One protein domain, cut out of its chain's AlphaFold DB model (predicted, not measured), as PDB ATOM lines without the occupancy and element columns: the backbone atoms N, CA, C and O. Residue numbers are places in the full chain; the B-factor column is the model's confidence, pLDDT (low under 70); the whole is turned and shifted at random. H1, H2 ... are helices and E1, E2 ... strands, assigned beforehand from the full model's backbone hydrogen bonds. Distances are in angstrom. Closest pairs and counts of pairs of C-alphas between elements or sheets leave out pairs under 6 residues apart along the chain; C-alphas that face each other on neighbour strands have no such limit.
ATOM      1  N   CYS A 255      42.606  33.843 -40.511       34.72
ATOM      2  CA  CYS A 255      42.594  33.678 -41.973       34.72
ATOM      3  C   CYS A 255      43.490  34.652 -42.763       34.72
ATOM      4  O   CYS A 255      43.244  34.887 -43.947       34.72
ATOM      5  N   ARG A 256      44.548  35.217 -42.164       36.31
ATOM      6  CA  ARG A 256      45.556  36.002 -42.909       36.31
ATOM      7  C   ARG A 256      46.979  35.614 -42.519       36.31
ATOM      8  O   ARG A 256      47.675  36.335 -41.810       36.31
ATOM      9  N   ILE A 257      47.417  34.455 -43.005       44.56
ATOM     10  CA  ILE A 257      48.842  34.110 -43.063       44.56
ATOM     11  C   ILE A 257      49.498  35.121 -44.020       44.56
ATOM     12  O   ILE A 257      49.191  35.125 -45.210       44.56
ATOM     13  N   SER A 258      50.332  36.031 -43.504       43.50
ATOM     14  CA  SER A 258      51.114  36.956 -44.336       43.50
ATOM     15  C   SER A 258      52.237  36.208 -45.066       43.50
ATOM     16  O   SER A 258      52.739  35.207 -44.561       43.50
ATOM     17  N   VAL A 259      52.660  36.703 -46.234       44.62
ATOM     18  CA  VAL A 259      53.743  36.124 -47.065       44.62
ATOM     19  C   VAL A 259      55.033  35.916 -46.295       44.62
ATOM     20  O   VAL A 259      55.692  34.897 -46.460       44.62
ATOM     21  N   GLU A 260      55.355  36.844 -45.395       49.06
ATOM     22  CA  GLU A 260      56.532  36.753 -44.532       49.06
ATOM     23  C   GLU A 260      56.535  35.462 -43.696       49.06
ATOM     24  O   GLU A 260      57.598  34.957 -43.372       49.06
ATOM     25  N   LYS A 261      55.367  34.874 -43.392       53.34
ATOM     26  CA  LYS A 261      55.251  33.605 -42.652       53.34
ATOM     27  C   LYS A 261      55.490  32.355 -43.511       53.34
ATOM     28  O   LYS A 261      55.672  31.280 -42.948       53.34
ATOM     29  N   LEU A 262      55.475  32.466 -44.843       53.19
ATOM     30  CA  LEU A 262      55.710  31.335 -45.756       53.19
ATOM     31  C   LEU A 262      57.195  31.000 -45.904       53.19
ATOM     32  O   LEU A 262      57.541  29.842 -46.118       53.19
ATOM     33  N   GLU A 263      58.075  31.996 -45.779       53.62
ATOM     34  CA  GLU A 263      59.528  31.801 -45.890       53.62
ATOM     35  C   GLU A 263      60.101  30.956 -44.739       53.62
ATOM     36  O   GLU A 263      61.213  30.439 -44.839       53.62
ATOM     37  N   TYR A 264      59.328  30.763 -43.667       61.00
ATOM     38  CA  TYR A 264      59.736  30.039 -42.464       61.00
ATOM     39  C   TYR A 264      59.186  28.611 -42.379       61.00
ATOM     40  O   TYR A 264      59.114  28.044 -41.285       61.00
ATOM     41  N   PHE A 265      58.788  28.007 -43.502       71.31
ATOM     42  CA  PHE A 265      58.412  26.597 -43.488       71.31
ATOM     43  C   PHE A 265      59.616  25.707 -43.164       71.31
ATOM     44  O   PHE A 265      60.619  25.658 -43.876       71.31
ATOM     45  N   PHE A 266      59.501  24.990 -42.053       74.56
ATOM     46  CA  PHE A 266      60.478  24.036 -41.571       74.56
ATOM     47  C   PHE A 266      60.245  22.685 -42.254       74.56
ATOM     48  O   PHE A 266      59.248  22.007 -42.001       74.56
ATOM     49  N   HIS A 267      61.189  22.282 -43.103       81.00
ATOM     50  CA  HIS A 267      61.224  20.960 -43.724       81.00
ATOM     51  C   HIS A 267      62.303  20.107 -43.034       81.00
ATOM     52  O   HIS A 267      63.484  20.424 -43.156       81.00
ATOM     53  N   PRO A 268      61.942  19.052 -42.286       77.88
ATOM     54  CA  PRO A 268      62.916  18.203 -41.606       77.88
ATOM     55  C   PRO A 268      63.654  17.306 -42.605       77.88
ATOM     56  O   PRO A 268      63.032  16.651 -43.445       77.88
ATOM     57  N   ASP A 269      64.976  17.199 -42.461       70.62
ATOM     58  CA  ASP A 269      65.812  16.451 -43.403       70.62
ATOM     59  C   ASP A 269      65.716  14.928 -43.192       70.62
ATOM     60  O   ASP A 269      65.912  14.168 -44.146       70.62
ATOM     61  N   ARG A 270      65.425  14.437 -41.965       63.28
ATOM     62  CA  ARG A 270      65.282  12.991 -41.656       63.28
ATOM     63  C   ARG A 270      64.335  12.677 -40.483       63.28
ATOM     64  O   ARG A 270      64.348  13.352 -39.466       63.28
ATOM     65  N   SER A 271      63.578  11.574 -40.623       68.44
ATOM     66  CA  SER A 271      62.737  10.843 -39.638       68.44
ATOM     67  C   SER A 271      62.459  11.540 -38.288       68.44
ATOM     68  O   SER A 271      62.862  11.068 -37.224       68.44
ATOM     69  N   ILE A 272      61.721  12.653 -38.326       87.50
ATOM     70  CA  ILE A 272      61.276  13.385 -37.126       87.50
ATOM     71  C   ILE A 272      60.103  12.688 -36.411       87.50
ATOM     72  O   ILE A 272      59.826  12.970 -35.250       87.50
ATOM     73  N   LEU A 273      59.428  11.745 -37.083       89.69
ATOM     74  CA  LEU A 273      58.172  11.122 -36.635       89.69
ATOM     75  C   LEU A 273      58.208  10.551 -35.206       89.69
ATOM     76  O   LEU A 273      57.261  10.815 -34.464       89.69
ATOM     77  N   PRO A 274      59.264   9.831 -34.760       89.56
ATOM     78  CA  PRO A 274      59.319   9.306 -33.393       89.56
ATOM     79  C   PRO A 274      59.300  10.392 -32.318       89.56
ATOM     80  O   PRO A 274      58.925  10.122 -31.182       89.56
ATOM     81  N   PHE A 275      59.698  11.613 -32.669       88.81
ATOM     82  CA  PHE A 275      59.703  12.748 -31.761       88.81
ATOM     83  C   PHE A 275      58.358  13.486 -31.749       88.81
ATOM     84  O   PHE A 275      58.122  14.251 -30.829       88.81
ATOM     85  N   LEU A 276      57.454  13.241 -32.710       88.75
ATOM     86  CA  LEU A 276      56.138  13.899 -32.785       88.75
ATOM     87  C   LEU A 276      55.050  13.191 -31.959       88.75
ATOM     88  O   LEU A 276      54.047  13.802 -31.612       88.75
ATOM     89  N   ILE A 277      55.228  11.907 -31.640       86.00
ATOM     90  CA  ILE A 277      54.201  11.079 -30.978       86.00
ATOM     91  C   ILE A 277      54.122  11.266 -29.456       86.00
ATOM     92  O   ILE A 277      53.256  10.671 -28.824       86.00
ATOM     93  N   GLY A 278      55.032  12.037 -28.853       78.44
ATOM     94  CA  GLY A 278      55.096  12.244 -27.399       78.44
ATOM     95  C   GLY A 278      54.112  13.281 -26.851       78.44
ATOM     96  O   GLY A 278      53.930  13.339 -25.635       78.44
ATOM     97  N   TYR A 279      53.490  14.062 -27.735       83.75
ATOM     98  CA  TYR A 279      52.662  15.214 -27.391       83.75
ATOM     99  C   TYR A 279      51.173  14.872 -27.397       83.75
ATOM    100  O   TYR A 279      50.688  14.217 -28.324       83.75
ATOM    101  N   GLU A 280      50.459  15.350 -26.380       82.00
ATOM    102  CA  GLU A 280      48.997  15.337 -26.323       82.00
ATOM    103  C   GLU A 280      48.450  16.386 -27.305       82.00
ATOM    104  O   GLU A 280      47.581  16.062 -28.118       82.00
ATOM    105  N   ILE A 281      49.044  17.584 -27.330       82.44
ATOM    106  CA  ILE A 281      48.771  18.633 -28.319       82.44
ATOM    107  C   ILE A 281      50.085  19.081 -28.971       82.44
ATOM    108  O   ILE A 281      51.023  19.481 -28.289       82.44
ATOM    109  N   LEU A 282      50.157  19.044 -30.300       85.75
ATOM    110  CA  LEU A 282      51.281  19.567 -31.072       85.75
ATOM    111  C   LEU A 282      50.769  20.318 -32.298       85.75
ATOM    112  O   LEU A 282      50.393  19.701 -33.292       85.75
ATOM    113  N   GLU A 283      50.780  21.643 -32.251       85.00
ATOM    114  CA  GLU A 283      50.348  22.497 -33.356       85.00
ATOM    115  C   GLU A 283      51.518  23.314 -33.875       85.00
ATOM    116  O   GLU A 283      51.916  24.313 -33.278       85.00
ATOM    117  N   ILE A 284      52.081  22.871 -34.998       80.00
ATOM    118  CA  ILE A 284      53.187  23.545 -35.672       80.00
ATOM    119  C   ILE A 284      52.877  23.582 -37.170       80.00
ATOM    120  O   ILE A 284      53.421  22.788 -37.942       80.00
ATOM    121  N   PRO A 285      52.009  24.500 -37.630       76.88
ATOM    122  CA  PRO A 285      51.677  24.621 -39.048       76.88
ATOM    123  C   PRO A 285      52.888  24.978 -39.918       76.88
ATOM    124  O   PRO A 285      52.865  24.727 -41.120       76.88
ATOM    125  N   SER A 286      53.957  25.531 -39.333       75.12
ATOM    126  CA  SER A 286      55.208  25.792 -40.049       75.12
ATOM    127  C   SER A 286      56.023  24.526 -40.343       75.12
ATOM    128  O   SER A 286      56.889  24.566 -41.209       75.12
ATOM    129  N   LEU A 287      55.771  23.401 -39.663       83.00
ATOM    130  CA  LEU A 287      56.422  22.124 -39.950       83.00
ATOM    131  C   LEU A 287      55.740  21.480 -41.159       83.00
ATOM    132  O   LEU A 287      54.576  21.088 -41.081       83.00
ATOM    133  N   VAL A 288      56.473  21.352 -42.266       86.50
ATOM    134  CA  VAL A 288      55.987  20.709 -43.488       86.50
ATOM    135  C   VAL A 288      56.494  19.274 -43.541       86.50
ATOM    136  O   VAL A 288      57.680  19.010 -43.748       86.50
ATOM    137  N   LEU A 289      55.579  18.329 -43.361       88.06
ATOM    138  CA  LEU A 289      55.871  16.907 -43.460       88.06
ATOM    139  C   LEU A 289      55.708  16.414 -44.895       88.06
ATOM    140  O   LEU A 289      54.852  16.877 -45.651       88.06
ATOM    141  N   ASN A 290      56.500  15.405 -45.251       88.12
ATOM    142  CA  ASN A 290      56.254  14.659 -46.475       88.12
ATOM    143  C   ASN A 290      54.907  13.929 -46.348       88.12
ATOM    144  O   ASN A 290      54.727  13.158 -45.402       88.12
ATOM    145  N   HIS A 291      53.979  14.135 -47.287       89.12
ATOM    146  CA  HIS A 291      52.654  13.491 -47.292       89.12
ATOM    147  C   HIS A 291      52.729  11.961 -47.148       89.12
ATOM    148  O   HIS A 291      51.859  11.334 -46.546       89.12
ATOM    149  N   ASN A 292      53.813  11.346 -47.630       88.12
ATOM    150  CA  ASN A 292      54.059   9.917 -47.489       88.12
ATOM    151  C   ASN A 292      54.177   9.467 -46.030       88.12
ATOM    152  O   ASN A 292      53.838   8.337 -45.705       88.12
ATOM    153  N   TRP A 293      54.647  10.322 -45.130       90.12
ATOM    154  CA  TRP A 293      54.865   9.960 -43.732       90.12
ATOM    155  C   TRP A 293      53.588   9.934 -42.897       90.12
ATOM    156  O   TRP A 293      53.621   9.471 -41.760       90.12
ATOM    157  N   ILE A 294      52.462  10.422 -43.425       91.19
ATOM    158  CA  ILE A 294      51.269  10.651 -42.610       91.19
ATOM    159  C   ILE A 294      50.615   9.346 -42.166       91.19
ATOM    160  O   ILE A 294      50.218   9.239 -41.006       91.19
ATOM    161  N   ALA A 295      50.568   8.329 -43.031       91.38
ATOM    162  CA  ALA A 295      50.093   7.005 -42.634       91.38
ATOM    163  C   ALA A 295      50.984   6.391 -41.542       91.38
ATOM    164  O   ALA A 295      50.473   5.897 -40.539       91.38
ATOM    165  N   ASP A 296      52.309   6.477 -41.705       91.12
ATOM    166  CA  ASP A 296      53.275   5.918 -40.754       91.12
ATOM    167  C   ASP A 296      53.159   6.615 -39.390       91.12
ATOM    168  O   ASP A 296      53.049   5.955 -38.359       91.12
ATOM    169  N   LEU A 297      53.094   7.952 -39.382       91.62
ATOM    170  CA  LEU A 297      52.889   8.750 -38.173       91.62
ATOM    171  C   LEU A 297      51.582   8.375 -37.468       91.62
ATOM    172  O   LEU A 297      51.561   8.200 -36.251       91.62
ATOM    173  N   ALA A 298      50.498   8.229 -38.225       92.06
ATOM    174  CA  ALA A 298      49.188   7.880 -37.702       92.06
ATOM    175  C   ALA A 298      49.175   6.481 -37.053       92.06
ATOM    176  O   ALA A 298      48.662   6.325 -35.942       92.06
ATOM    177  N   MET A 299      49.801   5.484 -37.688       91.88
ATOM    178  CA  MET A 299      49.977   4.144 -37.112       91.88
ATOM    179  C   MET A 299      50.866   4.178 -35.860       91.88
ATOM    180  O   MET A 299      50.510   3.590 -34.839       91.88
ATOM    181  N   MET A 300      51.970   4.935 -35.880       91.38
ATOM    182  CA  MET A 300      52.831   5.131 -34.706       91.38
ATOM    183  C   MET A 300      52.078   5.768 -33.530       91.38
ATOM    184  O   MET A 300      52.268   5.350 -32.387       91.38
ATOM    185  N   CYS A 301      51.207   6.746 -33.792       89.94
ATOM    186  CA  CYS A 301      50.371   7.358 -32.761       89.94
ATOM    187  C   CYS A 301      49.419   6.326 -32.144       89.94
ATOM    188  O   CYS A 301      49.329   6.233 -30.920       89.94
ATOM    189  N   ILE A 302      48.747   5.516 -32.969       90.06
ATOM    190  CA  ILE A 302      47.869   4.446 -32.476       90.06
ATOM    191  C   ILE A 302      48.648   3.479 -31.571       90.06
ATOM    192  O   ILE A 302      48.203   3.196 -30.459       90.06
ATOM    193  N   GLU A 303      49.831   3.024 -31.992       88.88
ATOM    194  CA  GLU A 303      50.670   2.114 -31.199       88.88
ATOM    195  C   GLU A 303      51.128   2.713 -29.866       88.88
ATOM    196  O   GLU A 303      51.136   2.041 -28.829       88.88
ATOM    197  N   PHE A 304      51.539   3.980 -29.881       86.44
ATOM    198  CA  PHE A 304      52.050   4.656 -28.697       86.44
ATOM    199  C   PHE A 304      50.945   4.912 -27.669       86.44
ATOM    200  O   PHE A 304      51.103   4.595 -26.485       86.44
ATOM    201  N   TYR A 305      49.807   5.440 -28.118       82.19
ATOM    202  CA  TYR A 305      48.700   5.825 -27.245       82.19
ATOM    203  C   TYR A 305      47.785   4.658 -26.869       82.19
ATOM    204  O   TYR A 305      47.244   4.648 -25.761       82.19
ATOM    205  N   GLY A 306      47.688   3.627 -27.714       76.19
ATOM    206  CA  GLY A 306      46.983   2.382 -27.398       76.19
ATOM    207  C   GLY A 306      47.544   1.683 -26.155       76.19
ATOM    208  O   GLY A 306      46.794   1.093 -25.381       76.19
ATOM    209  N   LYS A 307      48.848   1.834 -25.882       72.25
ATOM    210  CA  LYS A 307      49.495   1.321 -24.660       72.25
ATOM    211  C   LYS A 307      49.180   2.137 -23.406       72.25
ATOM    212  O   LYS A 307      49.298   1.611 -22.304       72.25
ATOM    213  N   LYS A 308      48.817   3.414 -23.557       67.50
ATOM    214  CA  LYS A 308      48.665   4.362 -22.444       67.50
ATOM    215  C   LYS A 308      47.229   4.535 -21.945       67.50
ATOM    216  O   LYS A 308      47.086   5.239 -20.957       67.50
ATOM    217  N   ARG A 309      46.214   3.925 -22.591       57.50
ATOM    218  CA  ARG A 309      44.763   3.945 -22.251       57.50
ATOM    219  C   ARG A 309      44.401   4.883 -21.084       57.50
ATOM    220  O   ARG A 309      44.182   4.424 -19.967       57.50
ATOM    221  N   THR A 310      44.350   6.189 -21.343       54.44
ATOM    222  CA  THR A 310      43.751   7.143 -20.404       54.44
ATOM    223  C   THR A 310      42.406   7.598 -20.954       54.44
ATOM    224  O   THR A 310      42.215   7.675 -22.169       54.44
ATOM    225  N   GLU A 311      41.466   7.904 -20.059       51.53
ATOM    226  CA  GLU A 311      40.091   8.326 -20.378       51.53
ATOM    227  C   GLU A 311      40.023   9.623 -21.210       51.53
ATOM    228  O   GLU A 311      38.981   9.950 -21.767       51.53
ATOM    229  N   LYS A 312      41.145  10.347 -21.333       54.91
ATOM    230  CA  LYS A 312      41.269  11.619 -22.054       54.91
ATOM    231  C   LYS A 312      42.150  11.548 -23.302       54.91
ATOM    232  O   LYS A 312      42.590  12.598 -23.747       54.91
ATOM    233  N   ASN A 313      42.424  10.363 -23.863       57.41
ATOM    234  CA  ASN A 313      43.309  10.171 -25.026       57.41
ATOM    235  C   ASN A 313      42.777  10.849 -26.316       57.41
ATOM    236  O   ASN A 313      42.421  10.172 -27.278       57.41
ATOM    237  N   VAL A 314      42.718  12.180 -26.340       64.81
ATOM    238  CA  VAL A 314      42.547  13.017 -27.520       64.81
ATOM    239  C   VAL A 314      43.918  13.590 -27.806       64.81
ATOM    240  O   VAL A 314      44.357  14.533 -27.165       64.81
ATOM    241  N   VAL A 315      44.599  12.963 -28.752       77.25
ATOM    242  CA  VAL A 315      45.831  13.510 -29.317       77.25
ATOM    243  C   VAL A 315      45.427  14.483 -30.406       77.25
ATOM    244  O   VAL A 315      44.529  14.160 -31.186       77.25
ATOM    245  N   TRP A 316      46.072  15.637 -30.473       83.75
ATOM    246  CA  TRP A 316      45.835  16.635 -31.502       83.75
ATOM    247  C   TRP A 316      47.160  17.066 -32.113       83.75
ATOM    248  O   TRP A 316      47.908  17.831 -31.511       83.75
ATOM    249  N   LEU A 317      47.467  16.561 -33.309       88.12
ATOM    250  CA  LEU A 317      48.672  16.956 -34.040       88.12
ATOM    251  C   LEU A 317      48.283  17.736 -35.294       88.12
ATOM    252  O   LEU A 317      47.559  17.193 -36.130       88.12
ATOM    253  N   LYS A 318      48.785  18.965 -35.442       87.62
ATOM    254  CA  LYS A 318      48.534  19.857 -36.578       87.62
ATOM    255  C   LYS A 318      49.846  20.290 -37.232       87.62
ATOM    256  O   LYS A 318      50.665  20.961 -36.605       87.62
ATOM    257  N   PHE A 319      50.016  19.944 -38.506       87.06
ATOM    258  CA  PHE A 319      51.196  20.273 -39.321       87.06
ATOM    259  C   PHE A 319      50.785  20.620 -40.744       87.06
ATOM    260  O   PHE A 319      49.670  20.300 -41.147       87.06
ATOM    261  N   SER A 320      51.693  21.186 -41.530       87.25
ATOM    262  CA  SER A 320      51.520  21.284 -42.981       87.25
ATOM    263  C   SER A 320      52.035  20.031 -43.691       87.25
ATOM    264  O   SER A 320      52.897  19.314 -43.179       87.25
ATOM    265  N   VAL A 321      51.516  19.762 -44.886       87.81
ATOM    266  CA  VAL A 321      52.006  18.703 -45.778       87.81
ATOM    267  C   VAL A 321      52.428  19.271 -47.119       87.81
ATOM    268  O   VAL A 321      51.837  20.226 -47.620       87.81
ATOM    269  N   ASP A 322      53.459  18.669 -47.702       85.88
ATOM    270  CA  ASP A 322      54.008  19.106 -48.986       85.88
ATOM    271  C   ASP A 322      53.014  18.938 -50.155       85.88
ATOM    272  O   ASP A 322      53.087  19.682 -51.129       85.88
ATOM    273  N   HIS A 323      52.087  17.975 -50.073       85.31
ATOM    274  CA  HIS A 323      51.080  17.675 -51.095       85.31
ATOM    275  C   HIS A 323      49.757  17.254 -50.443       85.31
ATOM    276  O   HIS A 323      49.724  16.767 -49.311       85.31
ATOM    277  N   LEU A 324      48.652  17.391 -51.182       85.69
ATOM    278  CA  LEU A 324      47.349  16.884 -50.753       85.69
ATOM    279  C   LEU A 324      47.390  15.358 -50.580       85.69
ATOM    280  O   LEU A 324      47.757  14.640 -51.509       85.69
ATOM    281  N   ILE A 325      46.934  14.874 -49.424       86.88
ATOM    282  CA  ILE A 325      46.809  13.439 -49.147       86.88
ATOM    283  C   ILE A 325      45.711  12.835 -50.020       86.88
ATOM    284  O   ILE A 325      44.581  13.329 -50.037       86.88
ATOM    285  N   ARG A 326      46.021  11.731 -50.706       88.81
ATOM    286  CA  ARG A 326      45.045  10.979 -51.501       88.81
ATOM    287  C   ARG A 326      44.701   9.645 -50.853       88.81
ATOM    288  O   ARG A 326      45.560   8.922 -50.353       88.81
ATOM    289  N   SER A 327      43.431   9.268 -50.940       90.12
ATOM    290  CA  SER A 327      42.908   8.033 -50.347       90.12
ATOM    291  C   SER A 327      43.558   6.761 -50.878       90.12
ATOM    292  O   SER A 327      43.715   5.791 -50.139       90.12
ATOM    293  N   GLU A 328      43.931   6.749 -52.157       88.94
ATOM    294  CA  GLU A 328      44.614   5.616 -52.784       88.94
ATOM    295  C   GLU A 328      46.030   5.429 -52.219       88.94
ATOM    296  O   GLU A 328      46.419   4.310 -51.893       88.94
ATOM    297  N   GLU A 329      46.767   6.524 -52.014       88.31
ATOM    298  CA  GLU A 329      48.114   6.511 -51.430       88.31
ATOM    299  C   GLU A 329      48.078   5.999 -49.986       88.31
ATOM    300  O   GLU A 329      48.846   5.107 -49.625       88.31
ATOM    301  N   MET A 330      47.125   6.495 -49.190       89.69
ATOM    302  CA  MET A 330      46.900   6.023 -47.822       89.69
ATOM    303  C   MET A 330      46.576   4.527 -47.799       89.69
ATOM    304  O   MET A 330      47.223   3.763 -47.087       89.69
ATOM    305  N   ARG A 331      45.618   4.084 -48.623       89.62
ATOM    306  CA  ARG A 331      45.201   2.678 -48.694       89.62
ATOM    307  C   ARG A 331      46.352   1.751 -49.084       89.62
ATOM    308  O   ARG A 331      46.502   0.696 -48.477       89.62
ATOM    309  N   ASN A 332      47.160   2.143 -50.067       87.38
ATOM    310  CA  ASN A 332      48.300   1.349 -50.524       87.38
ATOM    311  C   ASN A 332      49.379   1.223 -49.445       87.38
ATOM    312  O   ASN A 332      50.023   0.181 -49.337       87.38
ATOM    313  N   ARG A 333      49.563   2.270 -48.635       86.62
ATOM    314  CA  ARG A 333      50.563   2.295 -47.566       86.62
ATOM    315  C   ARG A 333      50.133   1.533 -46.316       86.62
ATOM    316  O   ARG A 333      50.964   0.901 -45.681       86.62
ATOM    317  N   ILE A 334      48.837   1.538 -46.009       87.06
ATOM    318  CA  ILE A 334      48.229   0.831 -44.867       87.06
ATOM    319  C   ILE A 334      47.881  -0.619 -45.242       87.06
ATOM    320  O   ILE A 334      47.052  -1.248 -44.595       87.06
ATOM    321  N   ASN A 335      48.480  -1.188 -46.292       71.12
ATOM    322  CA  ASN A 335      48.271  -2.592 -46.655       71.12
ATOM    323  C   ASN A 335      48.998  -3.545 -45.677       71.12
ATOM    324  O   ASN A 335      49.804  -4.386 -46.071       71.12
ATOM    325  N   ASP A 336      48.720  -3.356 -44.392       72.69
ATOM    326  CA  ASP A 336      49.185  -4.091 -43.235       72.69
ATOM    327  C   ASP A 336      47.990  -4.865 -42.663       72.69
ATOM    328  O   ASP A 336      46.875  -4.350 -42.551       72.69
ATOM    329  N   VAL A 337      48.219  -6.127 -42.308       80.19
ATOM    330  CA  VAL A 337      47.191  -7.030 -41.779       80.19
ATOM    331  C   VAL A 337      46.612  -6.498 -40.463       80.19
ATOM    332  O   VAL A 337      45.449  -6.765 -40.153       80.19
ATOM    333  N   GLU A 338      47.385  -5.724 -39.697       90.56
ATOM    334  CA  GLU A 338      46.974  -5.220 -38.383       90.56
ATOM    335  C   GLU A 338      46.048  -3.999 -38.443       90.56
ATOM    336  O   GLU A 338      45.293  -3.743 -37.496       90.56
ATOM    337  N   PHE A 339      46.053  -3.278 -39.565       93.00
ATOM    338  CA  PHE A 339      45.343  -2.016 -39.717       93.00
ATOM    339  C   PHE A 339      44.233  -2.096 -40.773       93.00
ATOM    340  O   PHE A 339      44.151  -2.991 -41.620       93.00
ATOM    341  N   GLU A 340      43.295  -1.168 -40.669       93.06
ATOM    342  CA  GLU A 340      42.203  -0.975 -41.610       93.06
ATOM    343  C   GLU A 340      42.103   0.504 -41.964       93.06
ATOM    344  O   GLU A 340      42.151   1.365 -41.085       93.06
ATOM    345  N   TYR A 341      41.950   0.787 -43.256       94.50
ATOM    346  CA  TYR A 341      41.753   2.132 -43.777       94.50
ATOM    347  C   TYR A 341      40.313   2.322 -44.261       94.50
ATOM    348  O   TYR A 341      39.827   1.541 -45.087       94.50
ATOM    349  N   THR A 342      39.665   3.400 -43.816       93.69
ATOM    350  CA  THR A 342      38.372   3.859 -44.346       93.69
ATOM    351  C   THR A 342      38.397   5.355 -44.650       93.69
ATOM    352  O   THR A 342      39.219   6.107 -44.129       93.69
ATOM    353  N   GLU A 343      37.495   5.799 -45.521       92.56
ATOM    354  CA  GLU A 343      37.294   7.211 -45.842       92.56
ATOM    355  C   GLU A 343      35.812   7.546 -45.696       92.56
ATOM    356  O   GLU A 343      34.966   6.851 -46.262       92.56
ATOM    357  N   GLU A 344      35.494   8.597 -44.939       90.81
ATOM    358  CA  GLU A 344      34.115   9.035 -44.700       90.81
ATOM    359  C   GLU A 344      34.046  10.569 -44.684       90.81
ATOM    360  O   GLU A 344      34.749  11.236 -43.918       90.81
ATOM    361  N   ASN A 345      33.168  11.147 -45.514       87.12
ATOM    362  CA  ASN A 345      32.931  12.597 -45.601       87.12
ATOM    363  C   ASN A 345      34.219  13.429 -45.792       87.12
ATOM    364  O   ASN A 345      34.391  14.455 -45.137       87.12
ATOM    365  N   GLY A 346      35.147  12.958 -46.632       84.31
ATOM    366  CA  GLY A 346      36.434  13.623 -46.881       84.31
ATOM    367  C   GLY A 346      37.449  13.517 -45.737       84.31
ATOM    368  O   GLY A 346      38.503  14.138 -45.799       84.31
ATOM    369  N   ASN A 347      37.151  12.739 -44.691       90.50
ATOM    370  CA  ASN A 347      38.106  12.413 -43.637       90.50
ATOM    371  C   ASN A 347      38.669  11.014 -43.876       90.50
ATOM    372  O   ASN A 347      37.937  10.084 -44.226       90.50
ATOM    373  N   HIS A 348      39.954  10.857 -43.602       93.44
ATOM    374  CA  HIS A 348      40.640   9.580 -43.641       93.44
ATOM    375  C   HIS A 348      40.661   8.970 -42.243       93.44
ATOM    376  O   HIS A 348      40.847   9.670 -41.244       93.44
ATOM    377  N   PHE A 349      40.508   7.657 -42.162       94.25
ATOM    378  CA  PHE A 349      40.551   6.938 -40.904       94.25
ATOM    379  C   PHE A 349      41.471   5.735 -41.001       94.25
ATOM    380  O   PHE A 349      41.407   4.968 -41.961       94.25
ATOM    381  N   ILE A 350      42.285   5.550 -39.964       94.38
ATOM    382  CA  ILE A 350      43.068   4.332 -39.765       94.38
ATOM    383  C   ILE A 350      42.639   3.720 -38.444       94.38
ATOM    384  O   ILE A 350      42.569   4.411 -37.428       94.38
ATOM    385  N   LYS A 351      42.329   2.431 -38.457       93.00
ATOM    386  CA  LYS A 351      41.901   1.683 -37.280       93.00
ATOM    387  C   LYS A 351      42.817   0.492 -37.068       93.00
ATOM    388  O   LYS A 351      43.065  -0.264 -38.003       93.00
ATOM    389  N   LYS A 352      43.275   0.292 -35.836       92.06
ATOM    390  CA  LYS A 352      43.951  -0.939 -35.437       92.06
ATOM    391  C   LYS A 352      42.911  -2.002 -35.102       92.06
ATOM    392  O   LYS A 352      42.007  -1.780 -34.293       92.06
ATOM    393  N   ARG A 353      43.005  -3.162 -35.754       90.31
ATOM    394  CA  ARG A 353      41.968  -4.205 -35.682       90.31
ATOM    395  C   ARG A 353      41.863  -4.858 -34.303       90.31
ATOM    396  O   ARG A 353      40.779  -5.288 -33.927       90.31
ATOM    397  N   SER A 354      42.974  -4.957 -33.573       89.12
ATOM    398  CA  SER A 354      43.054  -5.733 -32.330       89.12
ATOM    399  C   SER A 354      42.442  -5.040 -31.113       89.12
ATOM    400  O   SER A 354      41.869  -5.717 -30.264       89.12
ATOM    401  N   ASP A 355      42.545  -3.713 -31.022       84.12
ATOM    402  CA  ASP A 355      42.061  -2.932 -29.877       84.12
ATOM    403  C   ASP A 355      41.005  -1.881 -30.246       84.12
ATOM    404  O   ASP A 355      40.373  -1.317 -29.355       84.12
ATOM    405  N   GLY A 356      40.757  -1.654 -31.539       85.50
ATOM    406  CA  GLY A 356      39.769  -0.694 -32.018       85.50
ATOM    407  C   GLY A 356      40.209   0.767 -31.910       85.50
ATOM    408  O   GLY A 356      39.394   1.649 -32.185       85.50
ATOM    409  N   MET A 357      41.473   1.029 -31.560       87.81
ATOM    410  CA  MET A 357      42.037   2.375 -31.575       87.81
ATOM    411  C   MET A 357      41.976   2.942 -32.991       87.81
ATOM    412  O   MET A 357      42.366   2.285 -33.963       87.81
ATOM    413  N   LYS A 358      41.479   4.171 -33.108       90.50
ATOM    414  CA  LYS A 358      41.229   4.833 -34.385       90.50
ATOM    415  C   LYS A 358      41.941   6.178 -34.408       90.50
ATOM    416  O   LYS A 358      41.982   6.895 -33.412       90.50
ATOM    417  N   VAL A 359      42.481   6.536 -35.561       92.38
ATOM    418  CA  VAL A 359      42.939   7.892 -35.855       92.38
ATOM    419  C   VAL A 359      42.078   8.459 -36.972       92.38
ATOM    420  O   VAL A 359      41.835   7.800 -37.984       92.38
ATOM    421  N   LYS A 360      41.580   9.672 -36.766       93.00
ATOM    422  CA  LYS A 360      40.958  10.496 -37.798       93.00
ATOM    423  C   LYS A 360      42.010  11.463 -38.315       93.00
ATOM    424  O   LYS A 360      42.666  12.129 -37.521       93.00
ATOM    425  N   ILE A 361      42.126  11.547 -39.629       93.12
ATOM    426  CA  ILE A 361      43.002  12.474 -40.332       93.12
ATOM    427  C   ILE A 361      42.107  13.316 -41.230       93.12
ATOM    428  O   ILE A 361      41.333  12.778 -42.025       93.12
ATOM    429  N   TRP A 362      42.187  14.631 -41.102       90.44
ATOM    430  CA  TRP A 362      41.504  15.540 -42.015       90.44
ATOM    431  C   TRP A 362      42.435  16.654 -42.441       90.44
ATOM    432  O   TRP A 362      43.423  16.949 -41.769       90.44
ATOM    433  N   THR A 363      42.130  17.219 -43.600       86.31
ATOM    434  CA  THR A 363      42.909  18.286 -44.207       86.31
ATOM    435  C   THR A 363      42.155  19.601 -44.105       86.31
ATOM    436  O   THR A 363      40.942  19.667 -44.300       86.31
ATOM    437  N   GLU A 364      42.890  20.662 -43.810       84.62
ATOM    438  CA  GLU A 364      42.413  22.037 -43.847       84.62
ATOM    439  C   GLU A 364      43.236  22.782 -44.894       84.62
ATOM    440  O   GLU A 364      44.467  22.751 -44.876       84.62
ATOM    441  N   GLY A 365      42.558  23.386 -45.867       76.38
ATOM    442  CA  GLY A 365      43.204  24.184 -46.903       76.38
ATOM    443  C   GLY A 365      43.197  25.651 -46.510       76.38
ATOM    444  O   GLY A 365      42.126  26.241 -46.377       76.38
ATOM    445  N   TYR A 366      44.377  26.243 -46.383       70.38
ATOM    446  CA  TYR A 366      44.531  27.666 -46.128       70.38
ATOM    447  C   TYR A 366      44.952  28.361 -47.424       70.38
ATOM    448  O   TYR A 366      46.012  28.033 -47.972       70.38
ATOM    449  N   PRO A 367      44.134  29.283 -47.964       60.53
ATOM    450  CA  PRO A 367      44.521  30.041 -49.139       60.53
ATOM    451  C   PRO A 367      45.653  30.994 -48.758       60.53
ATOM    452  O   PRO A 367      45.494  31.836 -47.874       60.53
ATOM    453  N   VAL A 368      46.785  30.881 -49.446       64.12
ATOM    454  CA  VAL A 368      47.911  31.795 -49.290       64.12
ATOM    455  C   VAL A 368      48.387  32.262 -50.660       64.12
ATOM    456  O   VAL A 368      48.955  31.489 -51.421       64.12
ATOM    457  N   GLU A 369      48.097  33.527 -50.977       57.16
ATOM    458  CA  GLU A 369      48.530  34.243 -52.189       57.16
ATOM    459  C   GLU A 369      48.570  33.405 -53.481       57.16
ATOM    460  O   GLU A 369      49.586  33.282 -54.160       57.16
ATOM    461  N   GLY A 370      47.431  32.810 -53.836       60.31
ATOM    462  CA  GLY A 370      47.288  32.030 -55.072       60.31
ATOM    463  C   GLY A 370      47.751  30.573 -54.973       60.31
ATOM    464  O   GLY A 370      47.575  29.826 -55.932       60.31
ATOM    465  N   SER A 371      48.267  30.154 -53.817       63.16
ATOM    466  CA  SER A 371      48.534  28.759 -53.453       63.16
ATOM    467  C   SER A 371      47.610  28.300 -52.319       63.16
ATOM    468  O   SER A 371      46.986  29.113 -51.636       63.16
ATOM    469  N   ILE A 372      47.496  26.988 -52.117       71.44
ATOM    470  CA  ILE A 372      46.786  26.401 -50.974       71.44
ATOM    471  C   ILE A 372      47.815  25.646 -50.142       71.44
ATOM    472  O   ILE A 372      48.434  24.707 -50.637       71.44
ATOM    473  N   VAL A 373      47.991  26.054 -48.887       74.19
ATOM    474  CA  VAL A 373      48.763  25.280 -47.912       74.19
ATOM    475  C   VAL A 373      47.807  24.289 -47.266       74.19
ATOM    476  O   VAL A 373      46.763  24.674 -46.737       74.19
ATOM    477  N   HIS A 374      48.145  23.007 -47.338       80.94
ATOM    478  CA  HIS A 374      47.352  21.952 -46.727       80.94
ATOM    479  C   HIS A 374      47.902  21.663 -45.339       80.94
ATOM    480  O   HIS A 374      49.013  21.153 -45.207       80.94
ATOM    481  N   SER A 375      47.121  21.962 -44.308       82.12
ATOM    482  CA  SER A 375      47.376  21.426 -42.979       82.12
ATOM    483  C   SER A 375      46.662  20.100 -42.807       82.12
ATOM    484  O   SER A 375      45.579  19.885 -43.347       82.12
ATOM    485  N   ILE A 376      47.271  19.212 -42.041       86.06
ATOM    486  CA  ILE A 376      46.662  17.975 -41.582       86.06
ATOM    487  C   ILE A 376      46.395  18.093 -40.100       86.06
ATOM    488  O   ILE A 376      47.196  18.680 -39.373       86.06
ATOM    489  N   ILE A 377      45.307  17.482 -39.657       86.75
ATOM    490  CA  ILE A 377      45.046  17.282 -38.243       86.75
ATOM    491  C   ILE A 377      44.853  15.794 -37.995       86.75
ATOM    492  O   ILE A 377      44.032  15.146 -38.649       86.75
ATOM    493  N   LEU A 378      45.636  15.253 -37.064       87.75
ATOM    494  CA  LEU A 378      45.531  13.879 -36.591       87.75
ATOM    495  C   LEU A 378      44.867  13.868 -35.221       87.75
ATOM    496  O   LEU A 378      45.365  14.488 -34.282       87.75
ATOM    497  N   ARG A 379      43.779  13.104 -35.102       88.25
ATOM    498  CA  ARG A 379      43.098  12.855 -33.834       88.25
ATOM    499  C   ARG A 379      42.998  11.374 -33.538       88.25
ATOM    500  O   ARG A 379      42.273  10.665 -34.231       88.25
ATOM    501  N   VAL A 380      43.681  10.921 -32.491       84.38
ATOM    502  CA  VAL A 380      43.576   9.542 -31.986       84.38
ATOM    503  C   VAL A 380      42.450   9.461 -30.961       84.38
ATOM    504  O   VAL A 380      42.288  10.382 -30.167       84.38
ATOM    505  N   PHE A 381      41.662   8.389 -30.998       83.12
ATOM    506  CA  PHE A 381      40.606   8.100 -30.027       83.12
ATOM    507  C   PHE A 381      40.262   6.602 -30.004       83.12
ATOM    508  O   PHE A 381      40.511   5.869 -30.963       83.12
ATOM    509  N   ASP A 382      39.660   6.149 -28.905       80.62
ATOM    510  CA  ASP A 382      39.111   4.795 -28.780       80.62
ATOM    511  C   ASP A 382      37.633   4.796 -29.199       80.62
ATOM    512  O   ASP A 382      36.783   5.411 -28.549       80.62
ATOM    513  N   GLU A 383      37.309   4.111 -30.299       74.19
ATOM    514  CA  GLU A 383      35.937   4.033 -30.816       74.19
ATOM    515  C   GLU A 383      34.973   3.364 -29.817       74.19
ATOM    516  O   GLU A 383      33.777   3.663 -29.813       74.19
ATOM    517  N   ASN A 384      35.478   2.477 -28.954       69.38
ATOM    518  CA  ASN A 384      34.658   1.778 -27.967       69.38
ATOM    519  C   ASN A 384      34.246   2.697 -26.811       69.38
ATOM    520  O   ASN A 384      33.175   2.506 -26.242       69.38
ATOM    521  N   VAL A 385      35.065   3.706 -26.496       66.94
ATOM    522  CA  VAL A 385      34.760   4.714 -25.470       66.94
ATOM    523  C   VAL A 385      33.757   5.736 -26.005       66.94
ATOM    524  O   VAL A 385      32.804   6.087 -25.317       66.94
ATOM    525  N   VAL A 386      33.908   6.163 -27.264       58.53
ATOM    526  CA  VAL A 386      33.027   7.176 -27.880       58.53
ATOM    527  C   VAL A 386      31.580   6.690 -28.031       58.53
ATOM    528  O   VAL A 386      30.675   7.508 -28.008       58.53
ATOM    529  N   LYS A 387      31.330   5.379 -28.145       51.44
ATOM    530  CA  LYS A 387      29.962   4.825 -28.238       51.44
ATOM    531  C   LYS A 387      29.225   4.715 -26.895       51.44
ATOM    532  O   LYS A 387      28.058   4.329 -26.896       51.44
ATOM    533  N   MET A 388      29.887   4.984 -25.766       40.88
ATOM    534  CA  MET A 388      29.276   4.933 -24.427       40.88
ATOM    535  C   MET A 388      28.749   6.290 -23.933       40.88
ATOM    536  O   MET A 388      28.055   6.331 -22.916       40.88
ATOM    537  N   HIS A 389      29.051   7.371 -24.653       36.47
ATOM    538  CA  HIS A 389      28.519   8.719 -24.449       36.47
ATOM    539  C   HIS A 389      27.648   9.114 -25.640       36.47
ATOM    540  O   HIS A 389      26.708   9.909 -25.417       36.47
TER     541      HIS A 389
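What this domain is: This is residues 255 to 389 of the 389 residues of an uncharacterized protein of Pristionchus pacificus (UniProt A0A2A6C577). A twisted sheet of six strands forms a wall, and the helices H2 and H3 cover one of its faces; the long hairpin of E5 and E6 makes the middle of the sheet. The sheet runs E1 E2 E6 E5 E4 E3 and is mixed. The printed part has 135 residues, with four named helices and six named strands in the order H1 E1 H2 E2 H3 E3 E4 E5 E6 H4, and its class is mixed, helices and strands. It is compact, with a radius of gyration of the C-alphas of 15.2 A and spans of 45 by 32 by 29 A.

How they stand to each other: H1, residues 273 to 276, only just touches H2, residues 293 to 306, with 3 pairs of C-alphas within 8 A, the closest being Leu 273 and Leu 297 at 6.0 A. E1, residues 281 to 289, is an edge strand and bends by 95 degrees at residue 286. It is parallel to its neighbour E2, residues 315 to 321, at 15 degrees, with N 282 and O 316 2.8 A apart. E1, H2 and E2 form a strand-helix-strand unit, two parallel neighbour strands with a helix between, with a right-handed crossover. H2 is on the sheet; its closest C-alphas to E5, residues 357 to 368, are those of Ile 302 and Met 357, 6.3 A apart. H3, residues 327 to 333, is on the same face, giving two layers, helices on one face of a sheet. H3 lies over E3, residues 339 to 344, at a height over the sheet of 9.2 A, and runs along the strands, at 3 degrees to E3 on the local plane. E3, E4 of residues 347 to 352, E5 and E6 of residues 371 to 382 form a meander, each strand the antiparallel neighbour of the one before. N 342 and O 349 are 3.0 A apart, N 350 and O 359 3.0 A, and N 364 and O 375 2.8 A. E6 is also antiparallel to E2, with N 321 and O 374 2.9 A apart. H4, residues 383 to 386, only grazes the sheet. In H2 and H3 every O i to N i+4 pair is within hydrogen-bond range; H1 and H4 are too short for such a pair.

Where its parts are: H1 begins at C-alpha 273 (58.172, 11.122, -36.635). E1 measures 16.8 A, H2 19.7 A and E2 18.3 A. E5 measures 34.8 A and E6 35.7 A. H4 ends at C-alpha 386 (33.027, 7.176, -27.880).

The domain as a whole: The two C-alphas farthest apart, those of Glu 260 and Met 388, are 46.5 A apart. The printed part has no cut, and no link is long. Residues 255 to 272 hold no named element. The mean pLDDT of the printed part is 78.9; residues 255 to 264, 270 to 271, 308 to 314, 367 to 371 and 384 to 389 are under 70.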